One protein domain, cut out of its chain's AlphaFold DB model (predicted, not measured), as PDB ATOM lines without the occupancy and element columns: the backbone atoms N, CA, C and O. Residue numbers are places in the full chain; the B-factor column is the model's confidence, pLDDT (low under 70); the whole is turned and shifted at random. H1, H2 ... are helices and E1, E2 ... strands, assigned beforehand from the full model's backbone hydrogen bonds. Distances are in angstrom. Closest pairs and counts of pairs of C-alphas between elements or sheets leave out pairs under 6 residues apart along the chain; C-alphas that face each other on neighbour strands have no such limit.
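This is residues 250 to 335 of the 347 residues of an uncharacterized protein of Candidatus Gastranaerophilales bacterium HUM_2 (UniProt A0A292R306). The longest helix, H3, runs through the middle, with one small strand hairpin, E4 and E5, beside it and another, E1 and E2, beyond its first end. H1 spans from E2 to E5, short H2 lies near H1 and H3, and at H3's last end residues 305 to 306 of E3 pair with residues 334 to 335. The printed part has 86 residues with three named helices and five named strands, in the order H1, H2, E1, E2, H3, E3, E4, E5. The class is mixed, helices and strands, with two antiparallel sheets, E1 - E2 and E4 - E5. It is compact, with a radius of gyration of the C-alphas of 13.6 A and spans of 42 by 29 by 21 A.

E4, residues 314 to 318, and E5, residues 324 to 328, form an antiparallel hairpin; N 317 and O 325 are within hydrogen-bond range at 2.8 A. H3, residues 287 to 301, comes closest to E5 at the C-alphas of Leu 295 and Leu 328, 7.0 A apart. H1, residues 250 to 260, comes closest to E5 at the C-alphas of Thr 260 and Pro 324, 5.2 A apart. H2, residues 264 to 269, is close to but not clearly touching H3, at a steep tilt of 37 degrees, only just beyond shallow. E1, residues 275 to 278, and E2, residues 281 to 284, form a second antiparallel hairpin, with N 276 and O 283 at 2.9 A; both are apart from E4 and E5. In H1, H2 and H3 every O i to N i+4 pair is within hydrogen-bond range.

H1 begins at C-alpha 250 (31.226, -26.805, -26.387) and is 15.1 A long; H3 is 21.2 A. E3, residues 304 to 306, pairs with no named strand. E5 ends at C-alpha 328 (25.338, -34.275, -2.464).

The C-alphas farthest apart, of Pro 279 and Gly 332, are 43.3 A apart. The printed part has no cut, and no link is long. Residues 311 and 320 have pLDDT under 70.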
ATOM      1  N   ARG A 250      31.835 -28.065 -26.838       94.00
ATOM      2  CA  ARG A 250      31.226 -26.805 -26.387       94.00
ATOM      3  C   ARG A 250      29.712 -26.940 -26.246       94.00
ATOM      4  O   ARG A 250      29.177 -26.564 -25.214       94.00
ATOM      5  N   LYS A 251      29.041 -27.550 -27.229       94.75
ATOM      6  CA  LYS A 251      27.593 -27.812 -27.155       94.75
ATOM      7  C   LYS A 251      27.216 -28.738 -26.006       94.75
ATOM      8  O   LYS A 251      26.166 -28.549 -25.402       94.75
ATOM      9  N   PHE A 252      28.073 -29.704 -25.694       93.44
ATOM     10  CA  PHE A 252      27.898 -30.529 -24.507       93.44
ATOM     11  C   PHE A 252      28.025 -29.706 -23.214       93.44
ATOM     12  O   PHE A 252      27.182 -29.832 -22.331       93.44
ATOM     13  N   PHE A 253      29.033 -28.834 -23.105       93.62
ATOM     14  CA  PHE A 253      29.198 -27.986 -21.922       93.62
ATOM     15  C   PHE A 253      28.065 -26.977 -21.725       93.62
ATOM     16  O   PHE A 253      27.692 -26.739 -20.577       93.62
ATOM     17  N   ASP A 254      27.504 -26.428 -22.805       92.44
ATOM     18  CA  ASP A 254      26.321 -25.564 -22.740       92.44
ATOM     19  C   ASP A 254      25.139 -26.333 -22.107       92.44
ATOM     20  O   ASP A 254      24.588 -25.908 -21.093       92.44
ATOM     21  N   GLU A 255      24.819 -27.531 -22.620       89.56
ATOM     22  CA  GLU A 255      23.722 -28.365 -22.097       89.56
ATOM     23  C   GLU A 255      23.985 -28.855 -20.659       89.56
ATOM     24  O   GLU A 255      23.082 -28.856 -19.819       89.56
ATOM     25  N   LEU A 256      25.228 -29.223 -20.332       89.31
ATOM     26  CA  LEU A 256      25.637 -29.567 -18.969       89.31
ATOM     27  C   LEU A 256      25.386 -28.393 -18.012       89.31
ATOM     28  O   LEU A 256      24.808 -28.588 -16.939       89.31
ATOM     29  N   TYR A 257      25.814 -27.186 -18.378       89.56
ATOM     30  CA  TYR A 257      25.625 -26.001 -17.551       89.56
ATOM     31  C   TYR A 257      24.139 -25.670 -17.386       89.56
ATOM     32  O   TYR A 257      23.684 -25.442 -16.267       89.56
ATOM     33  N   ASP A 258      23.354 -25.724 -18.454       85.88
ATOM     34  CA  ASP A 258      21.931 -25.392 -18.388       85.88
ATOM     35  C   ASP A 258      21.127 -26.386 -17.546       85.88
ATOM     36  O   ASP A 258      20.158 -26.001 -16.894       85.88
ATOM     37  N   THR A 259      21.546 -27.654 -17.505       83.12
ATOM     38  CA  THR A 259      20.816 -28.728 -16.810       83.12
ATOM     39  C   THR A 259      21.323 -29.027 -15.400       83.12
ATOM     40  O   THR A 259      20.570 -29.552 -14.580       83.12
ATOM     41  N   THR A 260      22.579 -28.702 -15.088       83.62
ATOM     42  CA  THR A 260      23.222 -29.035 -13.799       83.62
ATOM     43  C   THR A 260      23.881 -27.840 -13.117       83.62
ATOM     44  O   THR A 260      24.206 -27.908 -11.928       83.62
ATOM     45  N   ASN A 261      24.091 -26.754 -13.870       87.38
ATOM     46  CA  ASN A 261      24.874 -25.580 -13.497       87.38
ATOM     47  C   ASN A 261      26.331 -25.910 -13.169       87.38
ATOM     48  O   ASN A 261      26.979 -25.104 -12.512       87.38
ATOM     49  N   ILE A 262      26.865 -27.061 -13.593       90.12
ATOM     50  CA  ILE A 262      28.295 -27.384 -13.518       90.12
ATOM     51  C   ILE A 262      29.025 -26.629 -14.629       90.12
ATOM     52  O   ILE A 262      28.634 -26.692 -15.793       90.12
ATOM     53  N   LYS A 263      30.090 -25.910 -14.276       92.00
ATOM     54  CA  LYS A 263      30.927 -25.197 -15.240       92.00
ATOM     55  C   LYS A 263      32.053 -26.110 -15.718       92.00
ATOM     56  O   LYS A 263      32.640 -26.856 -14.933       92.00
ATOM     57  N   SER A 264      32.417 -26.008 -16.994       91.88
ATOM     58  CA  SER A 264      33.511 -26.801 -17.576       91.88
ATOM     59  C   SER A 264      34.837 -26.618 -16.830       91.88
ATOM     60  O   SER A 264      35.571 -27.581 -16.629       91.88
ATOM     61  N   ASN A 265      35.127 -25.408 -16.344       91.50
ATOM     62  CA  ASN A 265      36.336 -25.130 -15.570       91.50
ATOM     63  C   ASN A 265      36.377 -25.832 -14.203       91.50
ATOM     64  O   ASN A 265      37.465 -26.149 -13.731       91.50
ATOM     65  N   GLU A 266      35.229 -26.120 -13.582       91.62
ATOM     66  CA  GLU A 266      35.179 -26.937 -12.367       91.62
ATOM     67  C   GLU A 266      35.573 -28.381 -12.686       91.62
ATOM     68  O   GLU A 266      36.379 -28.957 -11.966       91.62
ATOM     69  N   LEU A 267      35.099 -28.938 -13.804       92.12
ATOM     70  CA  LEU A 267      35.470 -30.291 -14.234       92.12
ATOM     71  C   LEU A 267      36.955 -30.398 -14.592       92.12
ATOM     72  O   LEU A 267      37.630 -31.324 -14.141       92.12
ATOM     73  N   MET A 268      37.480 -29.419 -15.333       89.12
ATOM     74  CA  MET A 268      38.901 -29.358 -15.694       89.12
ATOM     75  C   MET A 268      39.799 -29.250 -14.457       89.12
ATOM     76  O   MET A 268      40.798 -29.957 -14.369       89.12
ATOM     77  N   ARG A 269      39.415 -28.438 -13.461       90.50
ATOM     78  CA  ARG A 269      40.161 -28.293 -12.196       90.50
ATOM     79  C   ARG A 269      40.331 -29.617 -11.447       90.50
ATOM     80  O   ARG A 269      41.325 -29.788 -10.750       90.50
ATOM     81  N   TYR A 270      39.364 -30.524 -11.565       89.50
ATOM     82  CA  TYR A 270      39.395 -31.844 -10.930       89.50
ATOM     83  C   TYR A 270      39.866 -32.964 -11.874       89.50
ATOM     84  O   TYR A 270      39.793 -34.134 -11.503       89.50
ATOM     85  N   GLY A 271      40.348 -32.630 -13.079       89.81
ATOM     86  CA  GLY A 271      40.844 -33.608 -14.052       89.81
ATOM     87  C   GLY A 271      39.769 -34.575 -14.556       89.81
ATOM     88  O   GLY A 271      40.069 -35.720 -14.888       89.81
ATOM     89  N   ILE A 272      38.501 -34.156 -14.573       91.31
ATOM     90  CA  ILE A 272      37.385 -35.043 -14.914       91.31
ATOM     91  C   ILE A 272      37.271 -35.155 -16.429       91.31
ATOM     92  O   ILE A 272      36.950 -34.188 -17.121       91.31
ATOM     93  N   LYS A 273      37.487 -36.369 -16.942       90.00
ATOM     94  CA  LYS A 273      37.196 -36.704 -18.335       90.00
ATOM     95  C   LYS A 273      35.683 -36.747 -18.537       90.00
ATOM     96  O   LYS A 273      34.978 -37.484 -17.858       90.00
ATOM     97  N   VAL A 274      35.199 -35.936 -19.473       91.50
ATOM     98  CA  VAL A 274      33.762 -35.737 -19.722       91.50
ATOM     99  C   VAL A 274      33.227 -36.508 -20.923       91.50
ATOM    100  O   VAL A 274      32.033 -36.466 -21.197       91.50
ATOM    101  N   GLY A 275      34.100 -37.183 -21.666       92.94
ATOM    102  CA  GLY A 275      33.757 -37.894 -22.891       92.94
ATOM    103  C   GLY A 275      34.966 -38.073 -23.801       92.94
ATOM    104  O   GLY A 275      36.117 -37.969 -23.361       92.94
ATOM    105  N   LYS A 276      34.699 -38.336 -25.079       94.56
ATOM    106  CA  LYS A 276      35.707 -38.483 -26.131       94.56
ATOM    107  C   LYS A 276      35.245 -37.838 -27.436       94.56
ATOM    108  O   LYS A 276      34.052 -37.756 -27.713       94.56
ATOM    109  N   ILE A 277      36.209 -37.385 -28.229       93.75
ATOM    110  CA  ILE A 277      35.974 -36.937 -29.604       93.75
ATOM    111  C   ILE A 277      35.910 -38.186 -30.494       93.75
ATOM    112  O   ILE A 277      36.729 -39.092 -30.336       93.75
ATOM    113  N   THR A 278      34.923 -38.242 -31.383       93.00
ATOM    114  CA  THR A 278      34.707 -39.301 -32.379       93.00
ATOM    115  C   THR A 278      34.527 -38.668 -33.767       93.00
ATOM    116  O   THR A 278      34.326 -37.453 -33.853       93.00
ATOM    117  N   PRO A 279      34.578 -39.446 -34.865       92.06
ATOM    118  CA  PRO A 279      34.294 -38.923 -36.206       92.06
ATOM    119  C   PRO A 279      32.917 -38.242 -36.327       92.06
ATOM    120  O   PRO A 279      32.761 -37.280 -37.071       92.06
ATOM    121  N   GLU A 280      31.929 -38.689 -35.549       89.25
ATOM    122  CA  GLU A 280      30.558 -38.160 -35.521       89.25
ATOM    123  C   GLU A 280      30.387 -36.939 -34.592       89.25
ATOM    124  O   GLU A 280      29.281 -36.408 -34.464       89.25
ATOM    125  N   GLY A 281      31.458 -36.491 -33.923       93.19
ATOM    126  CA  GLY A 281      31.466 -35.322 -33.046       93.19
ATOM    127  C   GLY A 281      32.023 -35.611 -31.650       93.19
ATOM    128  O   GLY A 281      33.144 -36.078 -31.482       93.19
ATOM    129  N   PHE A 282      31.276 -35.251 -30.609       95.81
ATOM    130  CA  PHE A 282      31.655 -35.467 -29.214       95.81
ATOM    131  C   PHE A 282      30.681 -36.421 -28.528       95.81
ATOM    132  O   PHE A 282      29.489 -36.126 -28.420       95.81
ATOM    133  N   GLN A 283      31.207 -37.531 -28.019       94.44
ATOM    134  CA  GLN A 283      30.464 -38.527 -27.258       94.44
ATOM    135  C   GLN A 283      30.723 -38.313 -25.754       94.44
ATOM    136  O   GLN A 283      31.850 -38.552 -25.301       94.44
ATOM    137  N   PRO A 284      29.734 -37.857 -24.963       92.25
ATOM    138  CA  PRO A 284      29.917 -37.619 -23.536       92.25
ATOM    139  C   PRO A 284      29.970 -38.934 -22.744       92.25
ATOM    140  O   PRO A 284      29.421 -39.958 -23.155       92.25
ATOM    141  N   GLU A 285      30.579 -38.890 -21.561       89.31
ATOM    142  CA  GLU A 285      30.286 -39.875 -20.517       89.31
ATOM    143  C   GLU A 285      28.850 -39.694 -19.991       89.31
ATOM    144  O   GLU A 285      28.213 -38.654 -20.189       89.31
ATOM    145  N   SER A 286      28.329 -40.702 -19.284       82.00
ATOM    146  CA  SER A 286      27.032 -40.562 -18.624       82.00
ATOM    147  C   SER A 286      27.068 -39.410 -17.612       82.00
ATOM    148  O   SER A 286      28.074 -39.154 -16.944       82.00
ATOM    149  N   LYS A 287      25.937 -38.711 -17.469       74.06
ATOM    150  CA  LYS A 287      25.777 -37.656 -16.464       74.06
ATOM    151  C   LYS A 287      26.110 -38.144 -15.063       74.06
ATOM    152  O   LYS A 287      26.747 -37.421 -14.303       74.06
ATOM    153  N   GLU A 288      25.655 -39.350 -14.745       74.75
ATOM    154  CA  GLU A 288      25.925 -40.005 -13.476       74.75
ATOM    155  C   GLU A 288      27.431 -40.082 -13.222       74.75
ATOM    156  O   GLU A 288      27.887 -39.569 -12.206       74.75
ATOM    157  N   ASN A 289      28.216 -40.557 -14.192       83.50
ATOM    158  CA  ASN A 289      29.667 -40.624 -14.052       83.50
ATOM    159  C   ASN A 289      30.296 -39.242 -13.858       83.50
ATOM    160  O   ASN A 289      31.143 -39.083 -12.987       83.50
ATOM    161  N   ILE A 290      29.883 -38.230 -14.628       88.56
ATOM    162  CA  ILE A 290      30.456 -36.878 -14.519       88.56
ATOM    163  C   ILE A 290      30.142 -36.257 -13.153       88.56
ATOM    164  O   ILE A 290      31.031 -35.698 -12.508       88.56
ATOM    165  N   ILE A 291      28.892 -36.363 -12.697       87.31
ATOM    166  CA  ILE A 291      28.446 -35.801 -11.419       87.31
ATOM    167  C   ILE A 291      29.067 -36.551 -10.244       87.31
ATOM    168  O   ILE A 291      29.624 -35.909  -9.358       87.31
ATOM    169  N   ILE A 292      29.008 -37.884 -10.238       87.75
ATOM    170  CA  ILE A 292      29.582 -38.711  -9.171       87.75
ATOM    171  C   ILE A 292      31.082 -38.464  -9.078       87.75
ATOM    172  O   ILE A 292      31.570 -38.162  -7.993       87.75
ATOM    173  N   LYS A 293      31.811 -38.485 -10.204       90.19
ATOM    174  CA  LYS A 293      33.250 -38.179 -10.215       90.19
ATOM    175  C   LYS A 293      33.525 -36.779  -9.677       90.19
ATOM    176  O   LYS A 293      34.471 -36.615  -8.915       90.19
ATOM    177  N   LEU A 294      32.710 -35.779 -10.023       92.50
ATOM    178  CA  LEU A 294      32.867 -34.425  -9.486       92.50
ATOM    179  C   LEU A 294      32.667 -34.376  -7.973       92.50
ATOM    180  O   LEU A 294      33.522 -33.843  -7.268       92.50
ATOM    181  N   LEU A 295      31.567 -34.934  -7.470       92.19
ATOM    182  CA  LEU A 295      31.268 -34.958  -6.040       92.19
ATOM    183  C   LEU A 295      32.348 -35.721  -5.263       92.19
ATOM    184  O   LEU A 295      32.867 -35.204  -4.275       92.19
ATOM    185  N   GLN A 296      32.763 -36.882  -5.770       92.00
ATOM    186  CA  GLN A 296      33.830 -37.695  -5.200       92.00
ATOM    187  C   GLN A 296      35.172 -36.949  -5.186       92.00
ATOM    188  O   GLN A 296      35.819 -36.872  -4.149       92.00
ATOM    189  N   LYS A 297      35.570 -36.308  -6.293       92.94
ATOM    190  CA  LYS A 297      36.820 -35.527  -6.368       92.94
ATOM    191  C   LYS A 297      36.821 -34.315  -5.436       92.94
ATOM    192  O   LYS A 297      37.874 -33.937  -4.917       92.94
ATOM    193  N   ILE A 298      35.657 -33.701  -5.209       93.06
ATOM    194  CA  ILE A 298      35.518 -32.659  -4.189       93.06
ATOM    195  C   ILE A 298      35.799 -33.261  -2.810       93.06
ATOM    196  O   ILE A 298      36.628 -32.705  -2.100       93.06
ATOM    197  N   LEU A 299      35.179 -34.386  -2.444       92.69
ATOM    198  CA  LEU A 299      35.409 -35.052  -1.155       92.69
ATOM    199  C   LEU A 299      36.876 -35.480  -0.967       92.69
ATOM    200  O   LEU A 299      37.471 -35.176   0.067       92.69
ATOM    201  N   GLU A 300      37.489 -36.078  -1.993       93.25
ATOM    202  CA  GLU A 300      38.880 -36.558  -1.968       93.25
ATOM    203  C   GLU A 300      39.873 -35.437  -1.667       93.25
ATOM    204  O   GLU A 300      40.808 -35.617  -0.887       93.25
ATOM    205  N   LYS A 301      39.641 -34.239  -2.219       91.88
ATOM    206  CA  LYS A 301      40.462 -33.055  -1.929       91.88
ATOM    207  C   LYS A 301      40.469 -32.694  -0.438       91.88
ATOM    208  O   LYS A 301      41.410 -32.064   0.042       91.88
ATOM    209  N   HIS A 302      39.426 -33.082   0.288       91.19
ATOM    210  CA  HIS A 302      39.293 -32.882   1.726       91.19
ATOM    211  C   HIS A 302      39.606 -34.148   2.540       91.19
ATOM    212  O   HIS A 302      39.361 -34.154   3.743       91.19
ATOM    213  N   GLY A 303      40.191 -35.179   1.917       91.12
ATOM    214  CA  GLY A 303      40.569 -36.430   2.575       91.12
ATOM    215  C   GLY A 303      39.389 -37.354   2.870       91.12
ATOM    216  O   GLY A 303      39.513 -38.219   3.730       91.12
ATOM    217  N   LEU A 304      38.255 -37.170   2.189       91.94
ATOM    218  CA  LEU A 304      37.040 -37.956   2.386       91.94
ATOM    219  C   LEU A 304      36.713 -38.799   1.155       91.94
ATOM    220  O   LEU A 304      36.995 -38.410   0.024       91.94
ATOM    221  N   PHE A 305      36.041 -39.920   1.382       90.50
ATOM    222  CA  PHE A 305      35.500 -40.799   0.355       90.50
ATOM    223  C   PHE A 305      34.042 -41.131   0.676       90.50
ATOM    224  O   PHE A 305      33.702 -41.272   1.849       90.50
ATOM    225  N   HIS A 306      33.176 -41.248  -0.332       88.25
ATOM    226  CA  HIS A 306      31.784 -41.647  -0.133       88.25
ATOM    227  C   HIS A 306      31.559 -43.058  -0.678       88.25
ATOM    228  O   HIS A 306      31.516 -43.263  -1.888       88.25
ATOM    229  N   ASN A 307      31.404 -44.032   0.221       81.69
ATOM    230  CA  ASN A 307      31.380 -45.457  -0.135       81.69
ATOM    231  C   ASN A 307      30.115 -45.893  -0.888       81.69
ATOM    232  O   ASN A 307      30.117 -46.931  -1.537       81.69
ATOM    233  N   ASP A 308      29.055 -45.090  -0.807       75.88
ATOM    234  CA  ASP A 308      27.755 -45.365  -1.425       75.88
ATOM    235  C   ASP A 308      27.322 -44.202  -2.327       75.88
ATOM    236  O   ASP A 308      26.219 -43.686  -2.212       75.88
ATOM    237  N   LEU A 309      28.244 -43.641  -3.120       78.81
ATOM    238  CA  LEU A 309      27.927 -42.490  -3.971       78.81
ATOM    239  C   LEU A 309      27.340 -42.947  -5.304       78.81
ATOM    240  O   LEU A 309      28.069 -43.403  -6.183       78.81
ATOM    241  N   HIS A 310      26.037 -42.752  -5.476       75.81
ATOM    242  CA  HIS A 310      25.329 -43.060  -6.712       75.81
ATOM    243  C   HIS A 310      24.278 -41.990  -7.064       75.81
ATOM    244  O   HIS A 310      24.136 -40.960  -6.396       75.81
ATOM    245  N   ASN A 311      23.533 -42.202  -8.149       67.69
ATOM    246  CA  ASN A 311      22.502 -41.278  -8.637       67.69
ATOM    247  C   ASN A 311      21.424 -40.843  -7.619       67.69
ATOM    248  O   ASN A 311      20.804 -39.801  -7.838       67.69
ATOM    249  N   LEU A 312      21.174 -41.585  -6.532       70.38
ATOM    250  CA  LEU A 312      20.202 -41.175  -5.507       70.38
ATOM    251  C   LEU A 312      20.811 -40.218  -4.473       70.38
ATOM    252  O   LEU A 312      20.068 -39.438  -3.882       70.38
ATOM    253  N   ASN A 313      22.135 -40.219  -4.301       73.00
ATOM    254  CA  ASN A 313      22.846 -39.311  -3.391       73.00
ATOM    255  C   ASN A 313      23.211 -37.984  -4.074       73.00
ATOM    256  O   ASN A 313      23.658 -37.047  -3.418       73.00
ATOM    257  N   ALA A 314      23.016 -37.881  -5.392       76.06
ATOM    258  CA  ALA A 314      23.254 -36.674  -6.174       76.06
ATOM    259  C   ALA A 314      21.937 -36.122  -6.733       76.06
ATOM    260  O   ALA A 314      21.457 -36.528  -7.795       76.06
ATOM    261  N   ILE A 315      21.356 -35.146  -6.040       74.00
ATOM    262  CA  ILE A 315      20.111 -34.512  -6.478       74.00
ATOM    263  C   ILE A 315      20.395 -33.224  -7.238       74.00
ATOM    264  O   ILE A 315      21.330 -32.487  -6.932       74.00
ATOM    265  N   ILE A 316      19.555 -32.923  -8.225       73.88
ATOM    266  CA  ILE A 316      19.516 -31.591  -8.823       73.88
ATOM    267  C   ILE A 316      18.423 -30.819  -8.109       73.88
ATOM    268  O   ILE A 316      17.257 -31.184  -8.201       73.88
ATOM    269  N   GLY A 317      18.815 -29.797  -7.360       72.69
ATOM    270  CA  GLY A 317      17.935 -28.778  -6.810       72.69
ATOM    271  C   GLY A 317      17.799 -27.581  -7.742       72.69
ATOM    272  O   GLY A 317      18.177 -27.627  -8.912       72.69
ATOM    273  N   SER A 318      17.332 -26.467  -7.188       72.12
ATOM    274  CA  SER A 318      17.359 -25.159  -7.839       72.12
ATOM    275  C   SER A 318      17.894 -24.116  -6.866       72.12
ATOM    276  O   SER A 318      17.464 -24.095  -5.715       72.12
ATOM    277  N   ASN A 319      18.780 -23.235  -7.322       70.81
ATOM    278  CA  ASN A 319      19.225 -22.093  -6.525       70.81
ATOM    279  C   ASN A 319      18.160 -20.979  -6.471       70.81
ATOM    280  O   ASN A 319      17.120 -21.068  -7.124       70.81
ATOM    281  N   ASP A 320      18.457 -19.891  -5.759       67.31
ATOM    282  CA  ASP A 320      17.557 -18.735  -5.583       67.31
ATOM    283  C   ASP A 320      17.140 -18.059  -6.903       67.31
ATOM    284  O   ASP A 320      16.122 -17.374  -6.976       67.31
ATOM    285  N   ARG A 321      17.909 -18.270  -7.980       71.00
ATOM    286  CA  ARG A 321      17.616 -17.779  -9.337       71.00
ATOM    287  C   ARG A 321      16.901 -18.818 -10.204       71.00
ATOM    288  O   ARG A 321      16.864 -18.659 -11.418       71.00
ATOM    289  N   HIS A 322      16.376 -19.886  -9.605       72.06
ATOM    290  CA  HIS A 322      15.719 -21.007 -10.283       72.06
ATOM    291  C   HIS A 322      16.610 -21.764 -11.283       72.06
ATOM    292  O   HIS A 322      16.105 -22.542 -12.090       72.06
ATOM    293  N   LYS A 323      17.938 -21.590 -11.222       76.94
ATOM    294  CA  LYS A 323      18.874 -22.402 -12.010       76.94
ATOM    295  C   LYS A 323      19.107 -23.741 -11.317       76.94
ATOM    296  O   LYS A 323      19.174 -23.748 -10.085       76.94
ATOM    297  N   PRO A 324      19.296 -24.846 -12.059       80.06
ATOM    298  CA  PRO A 324      19.595 -26.129 -11.445       80.06
ATOM    299  C   PRO A 324      20.871 -26.057 -10.603       80.06
ATOM    300  O   PRO A 324      21.744 -25.220 -10.832       80.06
ATOM    301  N   VAL A 325      20.989 -26.910  -9.595       82.31
ATOM    302  CA  VAL A 325      22.232 -27.060  -8.836       82.31
ATOM    303  C   VAL A 325      22.356 -28.485  -8.331       82.31
ATOM    304  O   VAL A 325      21.454 -28.998  -7.680       82.31
ATOM    305  N   VAL A 326      23.472 -29.132  -8.645       86.06
ATOM    306  CA  VAL A 326      23.788 -30.460  -8.111       86.06
ATOM    307  C   VAL A 326      24.133 -30.350  -6.631       86.06
ATOM    308  O   VAL A 326      24.884 -29.456  -6.241       86.06
ATOM    309  N   LYS A 327      23.605 -31.268  -5.823       85.56
ATOM    310  CA  LYS A 327      23.841 -31.360  -4.384       85.56
ATOM    311  C   LYS A 327      24.060 -32.810  -3.968       85.56
ATOM    312  O   LYS A 327      23.256 -33.672  -4.317       85.56
ATOM    313  N   LEU A 328      25.130 -33.044  -3.214       85.38
ATOM    314  CA  LEU A 328      25.338 -34.275  -2.464       85.38
ATOM    315  C   LEU A 328      24.390 -34.297  -1.259       85.38
ATOM    316  O   LEU A 328      24.322 -33.315  -0.514       85.38
ATOM    317  N   ILE A 329      23.689 -35.412  -1.086       79.06
ATOM    318  CA  ILE A 329      22.841 -35.735   0.066       79.06
ATOM    319  C   ILE A 329      23.196 -37.126   0.600       79.06
ATOM    320  O   ILE A 329      23.938 -37.859  -0.045       79.06
ATOM    321  N   ASP A 330      22.620 -37.495   1.745       77.44
ATOM    322  CA  ASP A 330      22.791 -38.813   2.377       77.44
ATOM    323  C   ASP A 330      24.256 -39.146   2.694       77.44
ATOM    324  O   ASP A 330      24.831 -40.124   2.229       77.44
ATOM    325  N   VAL A 331      24.875 -38.292   3.508       82.50
ATOM    326  CA  VAL A 331      26.322 -38.288   3.789       82.50
ATOM    327  C   VAL A 331      26.742 -39.286   4.878       82.50
ATOM    328  O   VAL A 331      27.847 -39.216   5.422       82.50
ATOM    329  N   GLY A 332      25.863 -40.233   5.216       76.00
ATOM    330  CA  GLY A 332      26.140 -41.274   6.205       76.00
ATOM    331  C   GLY A 332      27.252 -42.231   5.766       76.00
ATOM    332  O   GLY A 332      27.995 -42.723   6.609       76.00
ATOM    333  N   GLY A 333      27.412 -42.445   4.453       76.25
ATOM    334  CA  GLY A 333      28.400 -43.356   3.860       76.25
ATOM    335  C   GLY A 333      29.818 -42.792   3.717       76.25
ATOM    336  O   GLY A 333      30.652 -43.416   3.052       76.25
ATOM    337  N   LEU A 334      30.100 -41.620   4.292       86.94
ATOM    338  CA  LEU A 334      31.438 -41.039   4.257       86.94
ATOM    339  C   LEU A 334      32.444 -41.834   5.095       86.94
ATOM    340  O   LEU A 334      32.104 -42.438   6.112       86.94
ATOM    341  N   SER A 335      33.700 -41.786   4.665       87.00
ATOM    342  CA  SER A 335      34.869 -42.264   5.396       87.00
ATOM    343  C   SER A 335      36.077 -41.371   5.115       87.00
ATOM    344  O   SER A 335      36.147 -40.715   4.075       87.00
TER     345      SER A 335